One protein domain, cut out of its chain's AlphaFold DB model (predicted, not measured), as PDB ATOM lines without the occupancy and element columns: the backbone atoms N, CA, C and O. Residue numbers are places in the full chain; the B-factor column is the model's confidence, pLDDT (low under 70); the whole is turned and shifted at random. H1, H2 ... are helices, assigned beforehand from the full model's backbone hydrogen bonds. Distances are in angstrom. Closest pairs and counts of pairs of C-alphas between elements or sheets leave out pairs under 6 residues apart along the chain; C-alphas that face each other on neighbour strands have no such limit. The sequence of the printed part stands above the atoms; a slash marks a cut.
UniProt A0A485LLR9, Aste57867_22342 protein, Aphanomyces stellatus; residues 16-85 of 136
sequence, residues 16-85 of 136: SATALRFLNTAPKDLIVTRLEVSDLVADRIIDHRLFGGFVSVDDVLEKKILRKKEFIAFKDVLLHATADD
ATOM      1  N   SER A  16     -12.384  39.160 -25.916       73.12
ATOM      2  CA  SER A  16     -11.957  39.987 -24.789       73.12
ATOM      3  C   SER A  16     -11.075  41.183 -25.169       73.12
ATOM      4  O   SER A  16     -11.231  42.245 -24.576       73.12
ATOM      5  N   ALA A  17     -10.172  41.054 -26.143       78.94
ATOM      6  CA  ALA A  17      -9.310  42.138 -26.606       78.94
ATOM      7  C   ALA A  17     -10.086  43.178 -27.428       78.94
ATOM      8  O   ALA A  17      -9.859  44.377 -27.265       78.94
ATOM      9  N   THR A  18     -11.036  42.746 -28.265       81.75
ATOM     10  CA  THR A  18     -11.918  43.662 -29.010       81.75
ATOM     11  C   THR A  18     -12.837  44.425 -28.060       81.75
ATOM     12  O   THR A  18     -12.918  45.651 -28.145       81.75
ATOM     13  N   ALA A  19     -13.438  43.731 -27.092       83.69
ATOM     14  CA  ALA A  19     -14.213  44.343 -26.015       83.69
ATOM     15  C   ALA A  19     -13.390  45.356 -25.206       83.69
ATOM     16  O   ALA A  19     -13.855  46.460 -24.928       83.69
ATOM     17  N   LEU A  20     -12.141  45.021 -24.880       86.81
ATOM     18  CA  LEU A  20     -11.252  45.923 -24.156       86.81
ATOM     19  C   LEU A  20     -10.895  47.171 -24.969       86.81
ATOM     20  O   LEU A  20     -10.877  48.277 -24.423       86.81
ATOM     21  N   ARG A  21     -10.623  47.019 -26.273       85.38
ATOM     22  CA  ARG A  21     -10.412  48.170 -27.162       85.38
ATOM     23  C   ARG A  21     -11.662  49.036 -27.203       85.38
ATOM     24  O   ARG A  21     -11.533  50.233 -26.990       85.38
ATOM     25  N   PHE A  22     -12.844  48.440 -27.366       86.31
ATOM     26  CA  PHE A  22     -14.112  49.167 -27.363       86.31
ATOM     27  C   PHE A  22     -14.280  50.017 -26.097       86.31
ATOM     28  O   PHE A  22     -14.472  51.221 -26.210       86.31
ATOM     29  N   LEU A  23     -14.095  49.453 -24.899       87.31
ATOM     30  CA  LEU A  23     -14.201  50.217 -23.645       87.31
ATOM     31  C   LEU A  23     -13.196  51.377 -23.549       87.31
ATOM     32  O   LEU A  23     -13.505  52.427 -22.991       87.31
ATOM     33  N   ASN A  24     -11.995  51.200 -24.103       88.31
ATOM     34  CA  ASN A  24     -10.943  52.212 -24.070       88.31
ATOM     35  C   ASN A  24     -11.008  53.224 -25.219       88.31
ATOM     36  O   ASN A  24     -10.308  54.229 -25.146       88.31
ATOM     37  N   THR A  25     -11.775  52.989 -26.287       87.38
ATOM     38  CA  THR A  25     -11.800  53.882 -27.459       87.38
ATOM     39  C   THR A  25     -13.175  54.439 -27.785       87.38
ATOM     40  O   THR A  25     -13.236  55.536 -28.340       87.38
ATOM     41  N   ALA A  26     -14.253  53.733 -27.444       87.56
ATOM     42  CA  ALA A  26     -15.607  54.110 -27.825       87.56
ATOM     43  C   ALA A  26     -16.016  55.483 -27.248       87.56
ATOM     44  O   ALA A  26     -15.648  55.819 -26.116       87.56
ATOM     45  N   PRO A  27     -16.765  56.291 -28.021       88.06
ATOM     46  CA  PRO A  27     -17.403  57.504 -27.528       88.06
ATOM     47  C   PRO A  27     -18.582  57.167 -26.608       88.06
ATOM     48  O   PRO A  27     -19.166  56.084 -26.695       88.06
ATOM     49  N   LYS A  28     -18.957  58.124 -25.751       87.56
ATOM     50  CA  LYS A  28     -20.025  57.960 -24.755       87.56
ATOM     51  C   LYS A  28     -21.346  57.500 -25.382       87.56
ATOM     52  O   LYS A  28     -21.914  56.528 -24.899       87.56
ATOM     53  N   ASP A  29     -21.786  58.129 -26.471       86.75
ATOM     54  CA  ASP A  29     -23.021  57.750 -27.172       86.75
ATOM     55  C   ASP A  29     -23.024  56.282 -27.606       86.75
ATOM     56  O   ASP A  29     -23.990  55.567 -27.360       86.75
ATOM     57  N   LEU A  30     -21.915  55.780 -28.165       86.62
ATOM     58  CA  LEU A  30     -21.826  54.371 -28.557       86.62
ATOM     59  C   LEU A  30     -21.849  53.428 -27.353       86.62
ATOM     60  O   LEU A  30     -22.403  52.337 -27.457       86.62
ATOM     61  N   ILE A  31     -21.283  53.833 -26.216       87.31
ATOM     62  CA  ILE A  31     -21.344  53.051 -24.975       87.31
ATOM     63  C   ILE A  31     -22.796  52.976 -24.488       87.31
ATOM     64  O   ILE A  31     -23.275  51.885 -24.201       87.31
ATOM     65  N   VAL A  32     -23.514  54.099 -24.447       87.75
ATOM     66  CA  VAL A  32     -24.922  54.151 -24.011       87.75
ATOM     67  C   VAL A  32     -25.816  53.338 -24.945       87.75
ATOM     68  O   VAL A  32     -26.548  52.465 -24.486       87.75
ATOM     69  N   THR A  33     -25.731  53.577 -26.257       86.19
ATOM     70  CA  THR A  33     -26.598  52.920 -27.242       86.19
ATOM     71  C   THR A  33     -26.296  51.434 -27.377       86.19
ATOM     72  O   THR A  33     -27.217  50.627 -27.404       86.19
ATOM     73  N   ARG A  34     -25.017  51.050 -27.473       84.50
ATOM     74  CA  ARG A  34     -24.647  49.675 -27.830       84.50
ATOM     75  C   ARG A  34     -24.557  48.737 -26.632       84.50
ATOM     76  O   ARG A  34     -24.670  47.532 -26.813       84.50
ATOM     77  N   LEU A  35     -24.345  49.278 -25.431       83.44
ATOM     78  CA  LEU A  35     -24.335  48.497 -24.188       83.44
ATOM     79  C   LEU A  35     -25.633  48.635 -23.393       83.44
ATOM     80  O   LEU A  35     -25.748  48.019 -22.337       83.44
ATOM     81  N   GLU A  36     -26.580  49.442 -23.881       86.31
ATOM     82  CA  GLU A  36     -27.872  49.710 -23.237       86.31
ATOM     83  C   GLU A  36     -27.723  50.125 -21.760       86.31
ATOM     84  O   GLU A  36     -28.535  49.793 -20.894       86.31
ATOM     85  N   VAL A  37     -26.648  50.857 -21.449       85.38
ATOM     86  CA  VAL A  37     -26.361  51.352 -20.098       85.38
ATOM     87  C   VAL A  37     -26.816  52.796 -19.930       85.38
ATOM     88  O   VAL A  37     -26.857  53.569 -20.879       85.38
ATOM     89  N   SER A  38     -27.094  53.201 -18.691       88.88
ATOM     90  CA  SER A  38     -27.391  54.605 -18.379       88.88
ATOM     91  C   SER A  38     -26.196  55.529 -18.654       88.88
ATOM     92  O   SER A  38     -25.049  55.128 -18.431       88.88
ATOM     93  N   ASP A  39     -26.463  56.798 -18.974       88.25
ATOM     94  CA  ASP A  39     -25.440  57.842 -19.146       88.25
ATOM     95  C   ASP A  39     -24.446  57.931 -17.988       88.25
ATOM     96  O   ASP A  39     -23.255  58.116 -18.209       88.25
ATOM     97  N   LEU A  40     -24.916  57.737 -16.754       88.31
ATOM     98  CA  LEU A  40     -24.081  57.795 -15.555       88.31
ATOM     99  C   LEU A  40     -23.056  56.652 -15.496       88.31
ATOM    100  O   LEU A  40     -21.958  56.821 -14.970       88.31
ATOM    101  N   VAL A  41     -23.405  55.480 -16.028       86.69
ATOM    102  CA  VAL A  41     -22.468  54.356 -16.172       86.69
ATOM    103  C   VAL A  41     -21.480  54.652 -17.294       86.69
ATOM    104  O   VAL A  41     -20.287  54.417 -17.116       86.69
ATOM    105  N   ALA A  42     -21.951  55.210 -18.410       89.50
ATOM    106  CA  ALA A  42     -21.082  55.604 -19.511       89.50
ATOM    107  C   ALA A  42     -20.068  56.682 -19.086       89.50
ATOM    108  O   ALA A  42     -18.880  56.527 -19.356       89.50
ATOM    109  N   ASP A  43     -20.487  57.699 -18.326       90.19
ATOM    110  CA  ASP A  43     -19.589  58.716 -17.762       90.19
ATOM    111  C   ASP A  43     -18.517  58.093 -16.866       90.19
ATOM    112  O   ASP A  43     -17.337  58.388 -17.022       90.19
ATOM    113  N   ARG A  44     -18.887  57.142 -15.999       90.25
ATOM    114  CA  ARG A  44     -17.912  56.419 -15.164       90.25
ATOM    115  C   ARG A  44     -16.895  55.624 -15.982       90.25
ATOM    116  O   ARG A  44     -15.743  55.507 -15.566       90.25
ATOM    117  N   ILE A  45     -17.308  55.058 -17.116       88.50
ATOM    118  CA  ILE A  45     -16.403  54.352 -18.031       88.50
ATOM    119  C   ILE A  45     -15.404  55.346 -18.643       88.50
ATOM    120  O   ILE A  45     -14.202  55.070 -18.657       88.50
ATOM    121  N   ILE A  46     -15.874  56.517 -19.079       90.00
ATOM    122  CA  ILE A  46     -15.022  57.580 -19.631       90.00
ATOM    123  C   ILE A  46     -14.074  58.157 -18.568       90.00
ATOM    124  O   ILE A  46     -12.879  58.290 -18.829       90.00
ATOM    125  N   ASP A  47     -14.548  58.429 -17.355       89.19
ATOM    126  CA  ASP A  47     -13.706  58.914 -16.254       89.19
ATOM    127  C   ASP A  47     -12.580  57.924 -15.932       89.19
ATOM    128  O   ASP A  47     -11.421  58.304 -15.748       89.19
ATOM    129  N   HIS A  48     -12.891  56.625 -15.920       86.56
ATOM    130  CA  HIS A  48     -11.887  55.595 -15.679       86.56
ATOM    131  C   HIS A  48     -10.874  55.488 -16.829       86.56
ATOM    132  O   HIS A  48      -9.682  55.260 -16.599       86.56
ATOM    133  N   ARG A  49     -11.315  55.723 -18.072       87.50
ATOM    134  CA  ARG A  49     -10.419  55.837 -19.230       87.50
ATOM    135  C   ARG A  49      -9.393  56.954 -19.031       87.50
ATOM    136  O   ARG A  49      -8.221  56.744 -19.329       87.50
ATOM    137  N   LEU A  50      -9.805  58.095 -18.481       85.12
ATOM    138  CA  LEU A  50      -8.907  59.219 -18.193       85.12
ATOM    139  C   LEU A  50      -7.926  58.928 -17.045       85.12
ATOM    140  O   LEU A  50      -6.834  59.492 -17.021       85.12
ATOM    141  N   PHE A  51      -8.285  58.045 -16.110       83.00
ATOM    142  CA  PHE A  51      -7.471  57.742 -14.928       83.00
ATOM    143  C   PHE A  51      -6.400  56.659 -15.153       83.00
ATOM    144  O   PHE A  51      -5.506  56.490 -14.325       83.00
ATOM    145  N   GLY A  52      -6.476  55.914 -16.256       82.38
ATOM    146  CA  GLY A  52      -5.533  54.828 -16.545       82.38
ATOM    147  C   GLY A  52      -6.049  53.749 -17.492       82.38
ATOM    148  O   GLY A  52      -5.285  52.854 -17.845       82.38
ATOM    149  N   GLY A  53      -7.309  53.831 -17.927       84.81
ATOM    150  CA  GLY A  53      -7.876  52.858 -18.857       84.81
ATOM    151  C   GLY A  53      -8.258  51.539 -18.197       84.81
ATOM    152  O   GLY A  53      -8.086  51.328 -16.997       84.81
ATOM    153  N   PHE A  54      -8.824  50.653 -19.007       86.19
ATOM    154  CA  PHE A  54      -9.144  49.282 -18.626       86.19
ATOM    155  C   PHE A  54      -8.041  48.356 -19.133       86.19
ATOM    156  O   PHE A  54      -7.691  48.413 -20.316       86.19
ATOM    157  N   VAL A  55      -7.526  47.494 -18.258       86.69
ATOM    158  CA  VAL A  55      -6.559  46.440 -18.605       86.69
ATOM    159  C   VAL A  55      -7.293  45.124 -18.857       86.69
ATOM    160  O   VAL A  55      -6.885  44.341 -19.713       86.69
ATOM    161  N   SER A  56      -8.403  44.904 -18.150       84.69
ATOM    162  CA  SER A  56      -9.277  43.741 -18.311       84.69
ATOM    163  C   SER A  56     -10.753  44.142 -18.305       84.69
ATOM    164  O   SER A  56     -11.136  45.148 -17.716       84.69
ATOM    165  N   VAL A  57     -11.616  43.326 -18.920       82.38
ATOM    166  CA  VAL A  57     -13.078  43.545 -18.880       82.38
ATOM    167  C   VAL A  57     -13.609  43.451 -17.441       82.38
ATOM    168  O   VAL A  57     -14.537  44.168 -17.074       82.38
ATOM    169  N   ASP A  58     -12.996  42.615 -16.600       81.88
ATOM    170  CA  ASP A  58     -13.351  42.462 -15.184       81.88
ATOM    171  C   ASP A  58     -13.005  43.692 -14.321       81.88
ATOM    172  O   ASP A  58     -13.606  43.870 -13.260       81.88
ATOM    173  N   ASP A  59     -12.156  44.615 -14.796       83.12
ATOM    174  CA  ASP A  59     -11.865  45.871 -14.083       83.12
ATOM    175  C   ASP A  59     -13.142  46.700 -13.863       83.12
ATOM    176  O   ASP A  59     -13.259  47.422 -12.876       83.12
ATOM    177  N   VAL A  60     -14.153  46.559 -14.726       81.06
ATOM    178  CA  VAL A  60     -15.461  47.218 -14.562       81.06
ATOM    179  C   VAL A  60     -16.126  46.822 -13.228       81.06
ATOM    180  O   VAL A  60     -16.780  47.654 -12.587       81.06
ATOM    181  N   LEU A  61     -15.919  45.580 -12.765       78.25
ATOM    182  CA  LEU A  61     -16.348  45.119 -11.440       78.25
ATOM    183  C   LEU A  61     -15.432  45.618 -10.331       78.25
ATOM    184  O   LEU A  61     -15.922  46.105  -9.307       78.25
ATOM    185  N   GLU A  62     -14.118  45.484 -10.515       78.50
ATOM    186  CA  GLU A  62     -13.130  45.855  -9.497       78.50
ATOM    187  C   GLU A  62     -13.228  47.339  -9.136       78.50
ATOM    188  O   GLU A  62     -13.129  47.728  -7.969       78.50
ATOM    189  N   LYS A  63     -13.525  48.168 -10.137       77.75
ATOM    190  CA  LYS A  63     -13.692  49.617 -10.020       77.75
ATOM    191  C   LYS A  63     -15.107  50.030  -9.622       77.75
ATOM    192  O   LYS A  63     -15.390  51.221  -9.526       77.75
ATOM    193  N   LYS A  64     -15.988  49.061  -9.339       77.44
ATOM    194  CA  LYS A  64     -17.379  49.266  -8.898       77.44
ATOM    195  C   LYS A  64     -18.187  50.169  -9.840       77.44
ATOM    196  O   LYS A  64     -19.078  50.889  -9.383       77.44
ATOM    197  N   ILE A  65     -17.901  50.118 -11.143       79.12
ATOM    198  CA  ILE A  65     -18.678  50.854 -12.149       79.12
ATOM    199  C   ILE A  65     -20.095  50.273 -12.207       79.12
ATOM    200  O   ILE A  65     -21.067  51.029 -12.170       79.12
ATOM    201  N   LEU A  66     -20.192  48.937 -12.193       81.06
ATOM    202  CA  LEU A  66     -21.437  48.166 -12.197       81.06
ATOM    203  C   LEU A  66     -21.511  47.187 -11.020       81.06
ATOM    204  O   LEU A  66     -20.493  46.722 -10.495       81.06
ATOM    205  N   ARG A  67     -22.732  46.825 -10.603       80.19
ATOM    206  CA  ARG A  67     -22.937  45.710  -9.664       80.19
ATOM    207  C   ARG A  67     -22.684  44.382 -10.376       80.19
ATOM    208  O   ARG A  67     -22.939  44.242 -11.565       80.19
ATOM    209  N   LYS A  68     -22.301  43.348  -9.618       81.44
ATOM    210  CA  LYS A  68     -22.020  42.003 -10.159       81.44
ATOM    211  C   LYS A  68     -23.138  41.426 -11.035       81.44
ATOM    212  O   LYS A  68     -22.846  40.763 -12.018       81.44
ATOM    213  N   LYS A  69     -24.403  41.684 -10.687       82.62
ATOM    214  CA  LYS A  69     -25.563  41.232 -11.475       82.62
ATOM    215  C   LYS A  69     -25.653  41.940 -12.828       82.62
ATOM    216  O   LYS A  69     -25.845  41.285 -13.840       82.62
ATOM    217  N   GLU A  70     -25.475  43.257 -12.827       80.62
ATOM    218  CA  GLU A  70     -25.539  44.097 -14.028       80.62
ATOM    219  C   GLU A  70     -24.347  43.834 -14.949       80.62
ATOM    220  O   GLU A  70     -24.494  43.815 -16.163       80.62
ATOM    221  N   PHE A  71     -23.180  43.533 -14.374       84.19
ATOM    222  CA  PHE A  71     -21.986  43.196 -15.139       84.19
ATOM    223  C   PHE A  71     -22.130  41.926 -15.985       84.19
ATOM    224  O   PHE A  71     -21.546  41.850 -17.059       84.19
ATOM    225  N   ILE A  72     -22.885  40.925 -15.522       84.38
ATOM    226  CA  ILE A  72     -23.078  39.687 -16.293       84.38
ATOM    227  C   ILE A  72     -23.824  39.999 -17.594       84.38
ATOM    228  O   ILE A  72     -23.362  39.602 -18.658       84.38
ATOM    229  N   ALA A  73     -24.919  40.762 -17.507       84.00
ATOM    230  CA  ALA A  73     -25.662  41.217 -18.680       84.00
ATOM    231  C   ALA A  73     -24.807  42.148 -19.552       84.00
ATOM    232  O   ALA A  73     -24.711  41.956 -20.758       84.00
ATOM    233  N   PHE A  74     -24.098  43.092 -18.934       84.38
ATOM    234  CA  PHE A  74     -23.188  44.003 -19.625       84.38
ATOM    235  C   PHE A  74     -22.109  43.274 -20.430       84.38
ATOM    236  O   PHE A  74     -21.820  43.659 -21.555       84.38
ATOM    237  N   LYS A  75     -21.500  42.226 -19.867       85.50
ATOM    238  CA  LYS A  75     -20.441  41.461 -20.534       85.50
ATOM    239  C   LYS A  75     -20.973  40.705 -21.748       85.50
ATOM    240  O   LYS A  75     -20.272  40.632 -22.751       85.50
ATOM    241  N   ASP A  76     -22.185  40.170 -21.648       83.94
ATOM    242  CA  ASP A  76     -22.857  39.480 -22.747       83.94
ATOM    243  C   ASP A  76     -23.185  40.454 -23.888       83.94
ATOM    244  O   ASP A  76     -22.781  40.237 -25.030       83.94
ATOM    245  N   VAL A  77     -23.781  41.607 -23.559       85.06
ATOM    246  CA  VAL A  77     -24.074  42.676 -24.527       85.06
ATOM    247  C   VAL A  77     -22.792  43.248 -25.136       85.06
ATOM    248  O   VAL A  77     -22.734  43.449 -26.341       85.06
ATOM    249  N   LEU A  78     -21.731  43.452 -24.349       84.31
ATOM    250  CA  LEU A  78     -20.428  43.912 -24.842       84.31
ATOM    251  C   LEU A  78     -19.810  42.909 -25.817       84.31
ATOM    252  O   LEU A  78     -19.276  43.299 -26.856       84.31
ATOM    253  N   LEU A  79     -19.892  41.618 -25.497       83.06
ATOM    254  CA  LEU A  79     -19.392  40.566 -26.364       83.06
ATOM    255  C   LEU A  79     -20.165  40.542 -27.687       83.06
ATOM    256  O   LEU A  79     -19.537  40.568 -28.743       83.06
ATOM    257  N   HIS A  80     -21.496  40.598 -27.634       81.12
ATOM    258  CA  HIS A  80     -22.354  40.699 -28.815       81.12
ATOM    259  C   HIS A  80     -22.084  41.967 -29.635       81.12
ATOM    260  O   HIS A  80     -21.882  41.893 -30.844       81.12
ATOM    261  N   ALA A  81     -21.979  43.118 -28.973       77.19
ATOM    262  CA  ALA A  81     -21.661  44.397 -29.593       77.19
ATOM    263  C   ALA A  81     -20.346  44.343 -30.376       77.19
ATOM    264  O   ALA A  81     -20.261  44.911 -31.461       77.19
ATOM    265  N   THR A  82     -19.337  43.661 -29.836       76.19
ATOM    266  CA  THR A  82     -18.016  43.526 -30.468       76.19
ATOM    267  C   THR A  82     -17.921  42.381 -31.472       76.19
ATOM    268  O   THR A  82     -16.980  42.354 -32.257       76.19
ATOM    269  N   ALA A  83     -18.870  41.441 -31.455       70.94
ATOM    270  CA  ALA A  83     -18.955  40.351 -32.420       70.94
ATOM    271  C   ALA A  83     -19.605  40.798 -33.740       70.94
ATOM    272  O   ALA A  83     -19.251  40.273 -34.793       70.94
ATOM    273  N   ASP A  84     -20.521  41.768 -33.679       59.81
ATOM    274  CA  ASP A  84     -21.221  42.309 -34.853       59.81
ATOM    275  C   ASP A  84     -20.386  43.345 -35.634       59.81
ATOM    276  O   ASP A  84     -20.630  43.594 -36.811       59.81
ATOM    277  N   ASP A  85     -19.361  43.927 -35.003       52.91
ATOM    278  CA  ASP A  85     -18.422  44.842 -35.659       52.91
ATOM    279  C   ASP A  85     -17.158  44.072 -36.087       52.91
ATOM    280  O   ASP A  85     -16.341  43.709 -35.232       52.91
TER     281      ASP A  85
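What this domain is: This is residues 16 to 85 of the 136 residues of the protein "Aste57867_22342 protein" of Aphanomyces stellatus (UniProt A0A485LLR9). This is a rounded helical globule in which H1 and H2 run opposite ways between H3 on one side and the long H5 on the other. H1 and H2 meet H5 at its residues 74 to 82, while the short H4 lies between H3 and H5 along the chain. The printed part has 70 residues with five named helices, H1 to H5 in order, and no named strand; its class is all helix. It is compact, with a radius of gyration of the C-alphas of 10.6 A and spans of 28 by 25 by 22 A.

How they stand to each other: Start at H1, residues 16 to 25, which touches residues 78 to 82 alone of H5, residues 68 to 84. They are about perpendicular at 87 degrees, and their closest C-alphas, Ala 19 and Thr 82, are 5.9 A apart. Next, H2, residues 28 to 35, touches residues 74 to 81 alone of H5 at 85 degrees, about perpendicular; the closest C-alphas, Leu 35 and Val 77, are 5.8 A apart. H2 also touches H3, residues 39 to 51, at a steep tilt of 62 degrees, opposite ways, with C-alphas Lys 28 and Ala 42 closest at 5.8 A. The helix packing is mostly crossed. H4, residues 59 to 62, only just touches H5, with 3 pairs of C-alphas within 8 A, Leu 61 and Lys 68 closest at 6.6 A. H3 and H5 are apart. In H1, H2 and H3 every O i to N i+4 pair is within hydrogen-bond range, in H5 11 of 13 are, and H4 is too short for such a pair.

Where its parts are: Find C-alpha 16 at (-11.957, 39.987, -24.789), where H1 begins; it runs 14.2 A. H2 runs 10.4 A, H3 18.5 A and H4 4.8 A. H5 runs 24.7 A to C-alpha 84 at (-21.221, 42.309, -34.853).

The domain as a whole: Look to Phe 51 and Asp 84 for the two C-alphas farthest apart, at 28.7 A. The printed part has no cut and no long link. The mean pLDDT of the printed part is 83.4, and residues 84 to 85 are under 70.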